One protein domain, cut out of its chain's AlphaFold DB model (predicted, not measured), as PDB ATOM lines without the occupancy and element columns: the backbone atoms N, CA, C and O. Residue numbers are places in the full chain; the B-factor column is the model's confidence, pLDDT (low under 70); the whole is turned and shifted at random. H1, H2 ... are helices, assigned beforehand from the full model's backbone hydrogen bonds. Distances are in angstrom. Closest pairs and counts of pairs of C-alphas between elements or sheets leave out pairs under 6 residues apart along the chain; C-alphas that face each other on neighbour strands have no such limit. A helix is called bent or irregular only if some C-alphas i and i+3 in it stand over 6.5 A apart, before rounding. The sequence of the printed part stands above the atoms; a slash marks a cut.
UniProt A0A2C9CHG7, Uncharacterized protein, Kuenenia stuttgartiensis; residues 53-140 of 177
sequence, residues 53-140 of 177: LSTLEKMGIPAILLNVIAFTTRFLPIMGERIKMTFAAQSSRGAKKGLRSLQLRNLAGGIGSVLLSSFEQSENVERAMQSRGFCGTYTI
ATOM      1  N   LEU A  53     -39.853  -3.737 -52.903       82.19
ATOM      2  CA  LEU A  53     -40.190  -5.165 -52.854       82.19
ATOM      3  C   LEU A  53     -41.345  -5.530 -53.786       82.19
ATOM      4  O   LEU A  53     -41.220  -6.481 -54.555       82.19
ATOM      5  N   SER A  54     -42.415  -4.733 -53.798       79.50
ATOM      6  CA  SER A  54     -43.561  -4.979 -54.684       79.50
ATOM      7  C   SER A  54     -43.193  -4.902 -56.174       79.50
ATOM      8  O   SER A  54     -43.729  -5.636 -57.003       79.50
ATOM      9  N   THR A  55     -42.254  -4.022 -56.545       82.06
ATOM     10  CA  THR A  55     -41.756  -3.943 -57.926       82.06
ATOM     11  C   THR A  55     -40.837  -5.106 -58.277       82.06
ATOM     12  O   THR A  55     -40.881  -5.583 -59.407       82.06
ATOM     13  N   LEU A  56     -40.052  -5.594 -57.313       83.81
ATOM     14  CA  LEU A  56     -39.196  -6.768 -57.478       83.81
ATOM     15  C   LEU A  56     -40.034  -8.041 -57.680       83.81
ATOM     16  O   LEU A  56     -39.704  -8.860 -58.535       83.81
ATOM     17  N   GLU A  57     -41.157  -8.166 -56.968       83.69
ATOM     18  CA  GLU A  57     -42.131  -9.247 -57.165       83.69
ATOM     19  C   GLU A  57     -42.695  -9.256 -58.589       83.69
ATOM     20  O   GLU A  57     -42.677 -10.284 -59.266       83.69
ATOM     21  N   LYS A  58     -43.091  -8.085 -59.105       82.69
ATOM     22  CA  LYS A  58     -43.586  -7.936 -60.486       82.69
ATOM     23  C   LYS A  58     -42.526  -8.211 -61.554       82.69
ATOM     24  O   LYS A  58     -42.878  -8.539 -62.681       82.69
ATOM     25  N   MET A  59     -41.245  -8.074 -61.215       86.94
ATOM     26  CA  MET A  59     -40.121  -8.340 -62.118       86.94
ATOM     27  C   MET A  59     -39.804  -9.844 -62.244       86.94
ATOM     28  O   MET A  59     -38.921 -10.219 -63.010       86.94
ATOM     29  N   GLY A  60     -40.523 -10.711 -61.519       83.31
ATOM     30  CA  GLY A  60     -40.368 -12.166 -61.597       83.31
ATOM     31  C   GLY A  60     -39.298 -12.739 -60.665       83.31
ATOM     32  O   GLY A  60     -38.836 -13.859 -60.879       83.31
ATOM     33  N   ILE A  61     -38.885 -11.997 -59.632       85.69
ATOM     34  CA  ILE A  61     -37.982 -12.521 -58.599       85.69
ATOM     35  C   ILE A  61     -38.710 -13.616 -57.803       85.69
ATOM     36  O   ILE A  61     -39.878 -13.444 -57.450       85.69
ATOM     37  N   PRO A  62     -38.050 -14.748 -57.492       87.38
ATOM     38  CA  PRO A  62     -38.697 -15.847 -56.790       87.38
ATOM     39  C   PRO A  62     -39.112 -15.437 -55.370       87.38
ATOM     40  O   PRO A  62     -38.361 -14.776 -54.650       87.38
ATOM     41  N   ALA A  63     -40.282 -15.913 -54.937       83.94
ATOM     42  CA  ALA A  63     -40.891 -15.562 -53.651       83.94
ATOM     43  C   ALA A  63     -39.966 -15.793 -52.442       83.94
ATOM     44  O   ALA A  63     -39.995 -15.026 -51.485       83.94
ATOM     45  N   ILE A  64     -39.086 -16.799 -52.494       87.31
ATOM     46  CA  ILE A  64     -38.136 -17.084 -51.408       87.31
ATOM     47  C   ILE A  64     -37.200 -15.899 -51.117       87.31
ATOM     48  O   ILE A  64     -36.955 -15.579 -49.956       87.31
ATOM     49  N   LEU A  65     -36.721 -15.211 -52.159       88.38
ATOM     50  CA  LEU A  65     -35.831 -14.057 -52.025       88.38
ATOM     51  C   LEU A  65     -36.581 -12.872 -51.414       88.38
ATOM     52  O   LEU A  65     -36.081 -12.238 -50.488       88.38
ATOM     53  N   LEU A  66     -37.807 -12.620 -51.875       88.06
ATOM     54  CA  LEU A  66     -38.673 -11.570 -51.332       88.06
ATOM     55  C   LEU A  66     -38.977 -11.806 -49.852       88.06
ATOM     56  O   LEU A  66     -38.856 -10.880 -49.053       88.06
ATOM     57  N   ASN A  67     -39.279 -13.051 -49.473       87.31
ATOM     58  CA  ASN A  67     -39.529 -13.430 -48.084       87.31
ATOM     59  C   ASN A  67     -38.315 -13.117 -47.197       87.31
ATOM     60  O   ASN A  67     -38.464 -12.474 -46.161       87.31
ATOM     61  N   VAL A  68     -37.106 -13.530 -47.604       90.44
ATOM     62  CA  VAL A  68     -35.870 -13.269 -46.839       90.44
ATOM     63  C   VAL A  68     -35.646 -11.768 -46.658       90.44
ATOM     64  O   VAL A  68     -35.317 -11.314 -45.559       90.44
ATOM     65  N   ILE A  69     -35.856 -10.987 -47.716       90.88
ATOM     66  CA  ILE A  69     -35.672  -9.538 -47.684       90.88
ATOM     67  C   ILE A  69     -36.708  -8.870 -46.760       90.88
ATOM     68  O   ILE A  69     -36.329  -8.062 -45.912       90.88
ATOM     69  N   ALA A  70     -37.987  -9.242 -46.868       87.44
ATOM     70  CA  ALA A  70     -39.067  -8.719 -46.028       87.44
ATOM     71  C   ALA A  70     -38.871  -9.066 -44.541       87.44
ATOM     72  O   ALA A  70     -39.056  -8.224 -43.658       87.44
ATOM     73  N   PHE A  71     -38.437 -10.294 -44.241       88.69
ATOM     74  CA  PHE A  71     -38.080 -10.674 -42.876       88.69
ATOM     75  C   PHE A  71     -36.905  -9.853 -42.357       88.69
ATOM     76  O   PHE A  71     -36.955  -9.352 -41.233       88.69
ATOM     77  N   THR A  72     -35.874  -9.666 -43.180       91.06
ATOM     78  CA  THR A  72     -34.693  -8.890 -42.800       91.06
ATOM     79  C   THR A  72     -35.082  -7.469 -42.416       91.06
ATOM     80  O   THR A  72     -34.684  -7.016 -41.349       91.06
ATOM     81  N   THR A  73     -35.899  -6.769 -43.201       89.50
ATOM     82  CA  THR A  73     -36.261  -5.376 -42.883       89.50
ATOM     83  C   THR A  73     -37.161  -5.233 -41.675       89.50
ATOM     84  O   THR A  73     -36.983  -4.290 -40.904       89.50
ATOM     85  N   ARG A  74     -38.060  -6.191 -41.441       88.25
ATOM     86  CA  ARG A  74     -38.870  -6.232 -40.221       88.25
ATOM     87  C   ARG A  74     -38.025  -6.488 -38.968       88.25
ATOM     88  O   ARG A  74     -38.275  -5.878 -37.930       88.25
ATOM     89  N   PHE A  75     -37.032  -7.378 -39.046       91.31
ATOM     90  CA  PHE A  75     -36.207  -7.765 -37.896       91.31
ATOM     91  C   PHE A  75     -34.967  -6.885 -37.680       91.31
ATOM     92  O   PHE A  75     -34.476  -6.816 -36.553       91.31
ATOM     93  N   LEU A  76     -34.490  -6.157 -38.692       93.25
ATOM     94  CA  LEU A  76     -33.317  -5.280 -38.599       93.25
ATOM     95  C   LEU A  76     -33.401  -4.231 -37.469       93.25
ATOM     96  O   LEU A  76     -32.452  -4.154 -36.683       93.25
ATOM     97  N   PRO A  77     -34.491  -3.446 -37.307       92.19
ATOM     98  CA  PRO A  77     -34.579  -2.470 -36.218       92.19
ATOM     99  C   PRO A  77     -34.659  -3.140 -34.839       92.19
ATOM    100  O   PRO A  77     -34.029  -2.674 -33.890       92.19
ATOM    101  N   ILE A  78     -35.373  -4.267 -34.740       93.25
ATOM    102  CA  ILE A  78     -35.494  -5.058 -33.505       93.25
ATOM    103  C   ILE A  78     -34.113  -5.554 -33.075       93.25
ATOM    104  O   ILE A  78     -33.733  -5.456 -31.907       93.25
ATOM    105  N   MET A  79     -33.340  -6.057 -34.032       93.00
ATOM    106  CA  MET A  79     -31.993  -6.549 -33.798       93.00
ATOM    107  C   MET A  79     -31.030  -5.424 -33.414       93.00
ATOM    108  O   MET A  79     -30.230  -5.578 -32.491       93.00
ATOM    109  N   GLY A  80     -31.152  -4.263 -34.060       94.00
ATOM    110  CA  GLY A  80     -30.404  -3.063 -33.698       94.00
ATOM    111  C   GLY A  80     -30.624  -2.654 -32.240       94.00
ATOM    112  O   GLY A  80     -29.663  -2.333 -31.541       94.00
ATOM    113  N   GLU A  81     -31.861  -2.721 -31.746       94.56
ATOM    114  CA  GLU A  81     -32.165  -2.386 -30.353       94.56
ATOM    115  C   GLU A  81     -31.609  -3.421 -29.365       94.56
ATOM    116  O   GLU A  81     -31.023  -3.055 -28.346       94.56
ATOM    117  N   ARG A  82     -31.670  -4.717 -29.704       93.06
ATOM    118  CA  ARG A  82     -31.018  -5.787 -28.923       93.06
ATOM    119  C   ARG A  82     -29.519  -5.559 -28.791       93.06
ATOM    120  O   ARG A  82     -28.979  -5.640 -27.692       93.06
ATOM    121  N   ILE A  83     -28.854  -5.212 -29.891       93.69
ATOM    122  CA  ILE A  83     -27.420  -4.913 -29.900       93.69
ATOM    123  C   ILE A  83     -27.105  -3.748 -28.952       93.69
ATOM    124  O   ILE A  83     -26.195  -3.859 -28.128       93.69
ATOM    125  N   LYS A  84     -27.874  -2.651 -29.016       93.94
ATOM    126  CA  LYS A  84     -27.698  -1.505 -28.107       93.94
ATOM    127  C   LYS A  84     -27.872  -1.904 -26.644       93.94
ATOM    128  O   LYS A  84     -27.029  -1.538 -25.827       93.94
ATOM    129  N   MET A  85     -28.912  -2.674 -26.322       92.62
ATOM    130  CA  MET A  85     -29.174  -3.147 -24.958       92.62
ATOM    131  C   MET A  85     -28.041  -4.037 -24.433       92.62
ATOM    132  O   MET A  85     -27.562  -3.833 -23.317       92.62
ATOM    133  N   THR A  86     -27.549  -4.971 -25.250       91.50
ATOM    134  CA  THR A  86     -26.418  -5.841 -24.892       91.50
ATOM    135  C   THR A  86     -25.158  -5.023 -24.615       91.50
ATOM    136  O   THR A  86     -24.501  -5.225 -23.592       91.50
ATOM    137  N   PHE A  87     -24.830  -4.056 -25.477       89.62
ATOM    138  CA  PHE A  87     -23.669  -3.190 -25.264       89.62
ATOM    139  C   PHE A  87     -23.827  -2.266 -24.053       89.62
ATOM    140  O   PHE A  87     -22.854  -2.051 -23.328       89.62
ATOM    141  N   ALA A  88     -25.034  -1.765 -23.786       91.50
ATOM    142  CA  ALA A  88     -25.329  -0.995 -22.582       91.50
ATOM    143  C   ALA A  88     -25.105  -1.843 -21.318       91.50
ATOM    144  O   ALA A  88     -24.353  -1.434 -20.433       91.50
ATOM    145  N   ALA A  89     -25.635  -3.069 -21.271       90.31
ATOM    146  CA  ALA A  89     -25.437  -3.987 -20.148       90.31
ATOM    147  C   ALA A  89     -23.957  -4.347 -19.931       90.31
ATOM    148  O   ALA A  89     -23.485  -4.411 -18.793       90.31
ATOM    149  N   GLN A  90     -23.198  -4.548 -21.011       88.25
ATOM    150  CA  GLN A  90     -21.755  -4.773 -20.920       88.25
ATOM    151  C   GLN A  90     -21.012  -3.547 -20.383       88.25
ATOM    152  O   GLN A  90     -20.113  -3.697 -19.553       88.25
ATOM    153  N   SER A  91     -21.394  -2.340 -20.808       87.81
ATOM    154  CA  SER A  91     -20.783  -1.105 -20.313       87.81
ATOM    155  C   SER A  91     -20.993  -0.924 -18.804       87.81
ATOM    156  O   SER A  91     -20.034  -0.600 -18.101       87.81
ATOM    157  N   SER A  92     -22.174  -1.277 -18.279       89.12
ATOM    158  CA  SER A  92     -22.468  -1.266 -16.836       89.12
ATOM    159  C   SER A  92     -21.634  -2.273 -16.041       89.12
ATOM    160  O   SER A  92     -21.312  -2.032 -14.883       89.12
ATOM    161  N   ARG A  93     -21.225  -3.388 -16.661       85.00
ATOM    162  CA  ARG A  93     -20.329  -4.395 -16.056       85.00
ATOM    163  C   ARG A  93     -18.846  -3.995 -16.103       85.00
ATOM    164  O   ARG A  93     -17.984  -4.807 -15.783       85.00
ATOM    165  N   GLY A  94     -18.528  -2.764 -16.514       81.56
ATOM    166  CA  GLY A  94     -17.160  -2.248 -16.569       81.56
ATOM    167  C   GLY A  94     -16.410  -2.586 -17.860       81.56
ATOM    168  O   GLY A  94     -15.184  -2.452 -17.909       81.56
ATOM    169  N   ALA A  95     -17.107  -3.005 -18.924       76.50
ATOM    170  CA  ALA A  95     -16.480  -3.210 -20.225       76.50
ATOM    171  C   ALA A  95     -16.004  -1.865 -20.803       76.50
ATOM    172  O   ALA A  95     -16.772  -1.093 -21.378       76.50
ATOM    173  N   LYS A  96     -14.708  -1.574 -20.656       72.56
ATOM    174  CA  LYS A  96     -14.080  -0.404 -21.282       72.56
ATOM    175  C   LYS A  96     -13.951  -0.620 -22.790       72.56
ATOM    176  O   LYS A  96     -13.470  -1.669 -23.215       72.56
ATOM    177  N   LYS A  97     -14.278   0.397 -23.592       66.94
ATOM    178  CA  LYS A  97     -13.997   0.422 -25.039       66.94
ATOM    179  C   LYS A  97     -12.493   0.606 -25.291       66.94
ATOM    180  O   LYS A  97     -11.863   1.436 -24.639       66.94
ATOM    181  N   GLY A  98     -11.916  -0.177 -26.201       70.19
ATOM    182  CA  GLY A  98     -10.520  -0.053 -26.641       70.19
ATOM    183  C   GLY A  98      -9.999  -1.316 -27.342       70.19
ATOM    184  O   GLY A  98     -10.743  -2.280 -27.505       70.19
ATOM    185  N   LEU A  99      -8.727  -1.297 -27.755       71.19
ATOM    186  CA  LEU A  99      -8.085  -2.352 -28.558       71.19
ATOM    187  C   LEU A  99      -7.313  -3.413 -27.750       71.19
ATOM    188  O   LEU A  99      -6.623  -4.254 -28.324       71.19
ATOM    189  N   ARG A 100      -7.383  -3.399 -26.416       83.25
ATOM    190  CA  ARG A 100      -6.669  -4.383 -25.591       83.25
ATOM    191  C   ARG A 100      -7.339  -5.758 -25.714       83.25
ATOM    192  O   ARG A 100      -8.554  -5.844 -25.871       83.25
ATOM    193  N   SER A 101      -6.577  -6.843 -25.569       79.56
ATOM    194  CA  SER A 101      -7.078  -8.229 -25.693       79.56
ATOM    195  C   SER A 101      -8.339  -8.514 -24.860       79.56
ATOM    196  O   SER A 101      -9.272  -9.164 -25.327       79.56
ATOM    197  N   LEU A 102      -8.413  -7.957 -23.646       79.56
ATOM    198  CA  LEU A 102      -9.575  -8.073 -22.760       79.56
ATOM    199  C   LEU A 102     -10.845  -7.424 -23.347       79.56
ATOM    200  O   LEU A 102     -11.955  -7.899 -23.133       79.56
ATOM    201  N   GLN A 103     -10.686  -6.342 -24.105       82.75
ATOM    202  CA  GLN A 103     -11.782  -5.582 -24.706       82.75
ATOM    203  C   GLN A 103     -12.320  -6.298 -25.947       82.75
ATOM    204  O   GLN A 103     -13.535  -6.379 -26.120       82.75
ATOM    205  N   LEU A 104     -11.433  -6.919 -26.738       84.25
ATOM    206  CA  LEU A 104     -11.830  -7.836 -27.811       84.25
ATOM    207  C   LEU A 104     -12.634  -9.024 -27.272       84.25
ATOM    208  O   LEU A 104     -13.641  -9.393 -27.867       84.25
ATOM    209  N   ARG A 105     -12.243  -9.592 -26.123       85.75
ATOM    210  CA  ARG A 105     -12.987 -10.693 -25.490       85.75
ATOM    211  C   ARG A 105     -14.396 -10.272 -25.064       85.75
ATOM    212  O   ARG A 105     -15.342 -11.027 -25.267       85.75
ATOM    213  N   ASN A 106     -14.552  -9.064 -24.523       85.81
ATOM    214  CA  ASN A 106     -15.868  -8.528 -24.161       85.81
ATOM    215  C   ASN A 106     -16.749  -8.308 -25.400       85.81
ATOM    216  O   ASN A 106     -17.920  -8.690 -25.396       85.81
ATOM    217  N   LEU A 107     -16.169  -7.763 -26.476       88.38
ATOM    218  CA  LEU A 107     -16.851  -7.591 -27.759       88.38
ATOM    219  C   LEU A 107     -17.289  -8.940 -28.346       88.38
ATOM    220  O   LEU A 107     -18.447  -9.089 -28.729       88.38
ATOM    221  N   ALA A 108     -16.400  -9.936 -28.348       89.94
ATOM    222  CA  ALA A 108     -16.702 -11.290 -28.802       89.94
ATOM    223  C   ALA A 108     -17.833 -11.930 -27.982       89.94
ATOM    224  O   ALA A 108     -18.730 -12.540 -28.556       89.94
ATOM    225  N   GLY A 109     -17.854 -11.731 -26.659       90.00
ATOM    226  CA  GLY A 109     -18.960 -12.183 -25.810       90.00
ATOM    227  C   GLY A 109     -20.287 -11.487 -26.132       90.00
ATOM    228  O   GLY A 109     -21.337 -12.126 -26.126       90.00
ATOM    229  N   GLY A 110     -20.248 -10.193 -26.466       91.38
ATOM    230  CA  GLY A 110     -21.432  -9.433 -26.879       91.38
ATOM    231  C   GLY A 110     -21.996  -9.959 -28.194       91.38
ATOM    232  O   GLY A 110     -23.172 -10.314 -28.264       91.38
ATOM    233  N   ILE A 111     -21.133 -10.110 -29.198       92.75
ATOM    234  CA  ILE A 111     -21.483 -10.689 -30.499       92.75
ATOM    235  C   ILE A 111     -22.018 -12.115 -30.330       92.75
ATOM    236  O   ILE A 111     -23.067 -12.432 -30.881       92.75
ATOM    237  N   GLY A 112     -21.363 -12.950 -29.521       94.06
ATOM    238  CA  GLY A 112     -21.800 -14.321 -29.249       94.06
ATOM    239  C   GLY A 112     -23.203 -14.389 -28.640       94.06
ATOM    240  O   GLY A 112     -24.031 -15.167 -29.103       94.06
ATOM    241  N   SER A 113     -23.505 -13.530 -27.660       92.69
ATOM    242  CA  SER A 113     -24.845 -13.475 -27.053       92.69
ATOM    243  C   SER A 113     -25.930 -13.052 -28.048       92.69
ATOM    244  O   SER A 113     -27.013 -13.632 -28.090       92.69
ATOM    245  N   VAL A 114     -25.615 -12.075 -28.899       93.44
ATOM    246  CA  VAL A 114     -26.512 -11.560 -29.934       93.44
ATOM    247  C   VAL A 114     -26.760 -12.629 -31.007       93.44
ATOM    248  O   VAL A 114     -27.910 -12.851 -31.390       93.44
ATOM    249  N   LEU A 115     -25.719 -13.350 -31.436       94.81
ATOM    250  CA  LEU A 115     -25.830 -14.468 -32.378       94.81
ATOM    251  C   LEU A 115     -26.705 -15.593 -31.823       94.81
ATOM    252  O   LEU A 115     -27.645 -16.004 -32.498       94.81
ATOM    253  N   LEU A 116     -26.460 -16.036 -30.586       94.81
ATOM    254  CA  LEU A 116     -27.262 -17.087 -29.952       94.81
ATOM    255  C   LEU A 116     -28.746 -16.693 -29.896       94.81
ATOM    256  O   LEU A 116     -29.604 -17.441 -30.359       94.81
ATOM    257  N   SER A 117     -29.035 -15.463 -29.457       91.94
ATOM    258  CA  SER A 117     -30.411 -14.951 -29.400       91.94
ATOM    259  C   SER A 117     -31.085 -14.820 -30.773       91.94
ATOM    260  O   SER A 117     -32.313 -14.789 -30.859       91.94
ATOM    261  N   SER A 118     -30.306 -14.723 -31.854       92.75
ATOM    262  CA  SER A 118     -30.836 -14.674 -33.222       92.75
ATOM    263  C   SER A 118     -31.287 -16.049 -33.689       92.75
ATOM    264  O   SER A 118     -32.350 -16.158 -34.293       92.75
ATOM    265  N   PHE A 119     -30.510 -17.090 -33.372       95.00
ATOM    266  CA  PHE A 119     -30.862 -18.477 -33.683       95.00
ATOM    267  C   PHE A 119     -32.117 -18.920 -32.926       95.00
ATOM    268  O   PHE A 119     -33.060 -19.429 -33.535       95.00
ATOM    269  N   GLU A 120     -32.184 -18.629 -31.626       95.25
ATOM    270  CA  GLU A 120     -33.382 -18.884 -30.816       95.25
ATOM    271  C   GLU A 120     -34.604 -18.141 -31.378       95.25
ATOM    272  O   GLU A 120     -35.706 -18.686 -31.465       95.25
ATOM    273  N   GLN A 121     -34.419 -16.888 -31.813       93.44
ATOM    274  CA  GLN A 121     -35.490 -16.111 -32.429       93.44
ATOM    275  C   GLN A 121     -35.950 -16.718 -33.759       93.44
ATOM    276  O   GLN A 121     -37.156 -16.732 -34.005       93.44
ATOM    277  N   SER A 122     -35.038 -17.201 -34.610       93.62
ATOM    278  CA  SER A 122     -35.417 -17.820 -35.884       93.62
ATOM    279  C   SER A 122     -36.236 -19.090 -35.683       93.62
ATOM    280  O   SER A 122     -37.267 -19.235 -36.332       93.62
ATOM    281  N   GLU A 123     -35.856 -19.944 -34.728       95.00
ATOM    282  CA  GLU A 123     -36.595 -21.177 -34.427       95.00
ATOM    283  C   GLU A 123     -37.993 -20.861 -33.875       95.00
ATOM    284  O   GLU A 123     -38.996 -21.443 -34.293       95.00
ATOM    285  N   ASN A 124     -38.086 -19.878 -32.975       95.06
ATOM    286  CA  ASN A 124     -39.365 -19.442 -32.420       95.06
ATOM    287  C   ASN A 124     -40.298 -18.860 -33.489       95.06
ATOM    288  O   ASN A 124     -41.504 -19.112 -33.461       95.06
ATOM    289  N   VAL A 125     -39.757 -18.086 -34.436       93.38
ATOM    290  CA  VAL A 125     -40.532 -17.524 -35.551       93.38
ATOM    291  C   VAL A 125     -40.977 -18.628 -36.499       93.38
ATOM    292  O   VAL A 125     -42.151 -18.664 -36.853       93.38
ATOM    293  N   GLU A 126     -40.090 -19.554 -36.853       92.12
ATOM    294  CA  GLU A 126     -40.417 -20.692 -37.709       92.12
ATOM    295  C   GLU A 126     -41.545 -21.536 -37.104       92.12
ATOM    296  O   GLU A 126     -42.568 -21.763 -37.753       92.12
ATOM    297  N   ARG A 127     -41.425 -21.916 -35.826       95.38
ATOM    298  CA  ARG A 127     -42.446 -22.696 -35.113       95.38
ATOM    299  C   ARG A 127     -43.786 -21.953 -35.037       95.38
ATOM    300  O   ARG A 127     -44.843 -22.558 -35.217       95.38
ATOM    301  N   ALA A 128     -43.761 -20.638 -34.807       94.56
ATOM    302  CA  ALA A 128     -44.967 -19.807 -34.792       94.56
ATOM    303  C   ALA A 128     -45.603 -19.638 -36.183       94.56
ATOM    304  O   ALA A 128     -46.816 -19.463 -36.294       94.56
ATOM    305  N   MET A 129     -44.806 -19.670 -37.251       92.00
ATOM    306  CA  MET A 129     -45.306 -19.631 -38.625       92.00
ATOM    307  C   MET A 129     -45.935 -20.968 -39.015       92.00
ATOM    308  O   MET A 129     -47.033 -20.986 -39.570       92.00
ATOM    309  N   GLN A 130     -45.298 -22.083 -38.656       92.88
ATOM    310  CA  GLN A 130     -45.837 -23.425 -38.883       92.88
ATOM    311  C   GLN A 130     -47.186 -23.626 -38.173       92.88
ATOM    312  O   GLN A 130     -48.125 -24.122 -38.789       92.88
ATOM    313  N   SER A 131     -47.339 -23.161 -36.925       94.75
ATOM    314  CA  SER A 131     -48.612 -23.282 -36.190       94.75
ATOM    315  C   SER A 131     -49.760 -22.459 -36.785       94.75
ATOM    316  O   SER A 131     -50.925 -22.784 -36.573       94.75
ATOM    317  N   ARG A 132     -49.445 -21.415 -37.560       91.12
ATOM    318  CA  ARG A 132     -50.418 -20.588 -38.292       91.12
ATOM    319  C   ARG A 132     -50.713 -21.104 -39.704       91.12
ATOM    320  O   ARG A 132     -51.446 -20.445 -40.434       91.12
ATOM    321  N   GLY A 133     -50.155 -22.255 -40.092       90.12
ATOM    322  CA  GLY A 133     -50.372 -22.856 -41.408       90.12
ATOM    323  C   GLY A 133     -49.557 -22.207 -42.529       90.12
ATOM    324  O   GLY A 133     -50.051 -22.058 -43.641       90.12
ATOM    325  N   PHE A 134     -48.322 -21.777 -42.258       86.00
ATOM    326  CA  PHE A 134     -47.463 -21.180 -43.283       86.00
ATOM    327  C   PHE A 134     -47.133 -22.167 -44.421       86.00
ATOM    328  O   PHE A 134     -46.451 -23.166 -44.205       86.00
ATOM    329  N   CYS A 135     -47.560 -21.852 -45.648       81.00
ATOM    330  CA  CYS A 135     -47.361 -22.686 -46.846       81.00
ATOM    331  C   CYS A 135     -46.138 -22.288 -47.703       81.00
ATOM    332  O   CYS A 135     -46.086 -22.610 -48.887       81.00
ATOM    333  N   GLY A 136     -45.158 -21.569 -47.146       76.12
ATOM    334  CA  GLY A 136     -43.935 -21.173 -47.869       76.12
ATOM    335  C   GLY A 136     -44.013 -19.829 -48.605       76.12
ATOM    336  O   GLY A 136     -42.990 -19.314 -49.057       76.12
ATOM    337  N   THR A 137     -45.191 -19.211 -48.677       71.75
ATOM    338  CA  THR A 137     -45.401 -17.891 -49.288       71.75
ATOM    339  C   THR A 137     -45.736 -16.855 -48.221       71.75
ATOM    340  O   THR A 137     -46.731 -16.999 -47.509       71.75
ATOM    341  N   TYR A 138     -44.927 -15.800 -48.111       69.19
ATOM    342  CA  TYR A 138     -45.248 -14.637 -47.290       69.19
ATOM    343  C   TYR A 138     -45.916 -13.596 -48.188       69.19
ATOM    344  O   TYR A 138     -45.267 -12.983 -49.029       69.19
ATOM    345  N   THR A 139     -47.228 -13.423 -48.042       62.84
ATOM    346  CA  THR A 139     -47.945 -12.361 -48.750       62.84
ATOM    347  C   THR A 139     -47.549 -11.029 -48.131       62.84
ATOM    348  O   THR A 139     -47.907 -10.742 -46.986       62.84
ATOM    349  N   ILE A 140     -46.795 -10.226 -48.877       64.56
ATOM    350  CA  ILE A 140     -46.533  -8.834 -48.525       64.56
ATOM    351  C   ILE A 140     -47.877  -8.122 -48.669       64.56
ATOM    352  O   ILE A 140     -48.332  -7.848 -49.779       64.56
TER     353      ILE A 140
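This is residues 53 to 140 of the 177 residues of an uncharacterized protein of Kuenenia stuttgartiensis (UniProt A0A2C9CHG7). This is a long, narrow V of two helices: the bent H2 and the long H3 form a helical hairpin, with H2b and H3 meeting toward the turn and H2a and the later part of H3 spreading apart. At the open end the small H1 folds back on H2a, and the tail after H3, residues 132 to 140, runs back across the gap toward the first printed residues. The printed part has 88 residues with three named helices, in the order H1, H2, H3, and no named strand; its class is all helix. It is only just loose, close to extended, with a radius of gyration of the C-alphas of 17.8 A, and its C-alphas span 50 by 30 by 18 A.

Find C-alpha 53 at (-40.190, -5.165, -52.854); there H1 begins, and it runs through residues 53 to 58, 8.8 A from first to last C-alpha. Go on to C-alpha 63 at (-40.891, -15.562, -53.651), where H2, residues 63 to 92, begins. By its hydrogen bonds H2 was assigned as one helix, but it is bent: C-alphas 74 and 77 are 7.0 A apart. Its arm H2a holds residues 63 to 74 and measures 16.5 A; its arm H2b holds residues 77 to 92 and measures 22.9 A. Then look at residues 101 to 131 for H3, 45.4 A long, which ends with C-alpha 131 at (-48.612, -23.282, -36.190).

Start with H1 and H2a, a helical hairpin over a tight link: they touch, and their closest C-alphas, those of Leu 53 and Leu 66, are 6.8 A apart. Their lines stand at a shallow tilt of 14 degrees, opposite ways. At the bend, the lines of H2a and H2b stand at a steep tilt of 42 degrees. Next look at H2b and H3, also a helical hairpin: they touch, H3 with residues 106 to 114 alone, and the closest C-alphas, those of Thr 86 and Gly 110, are 6.5 A apart. They run opposite ways at a tilt of 36 degrees, only just steep. H3 is apart from H1 and from H2a, and H1 is apart from H2b. In H1, H2a, H2b and H3 every O i to N i+4 pair is within hydrogen-bond range.

The two C-alphas farthest apart are those of Gly 60 and Gly 94, at 51.6 A, while those of Leu 53 and Ile 140, the first and last printed, are 8.5 A apart. Residues 119 to 125, which belong to H3, stand free, and so do residues 127 to 133, of which 127 to 131 belong to H3. The printed part has no cut, and the link from H2 to H3 is short. The mean pLDDT of the printed part is 87.3; look for values under 70 at residue 97 and residues 138 to 140.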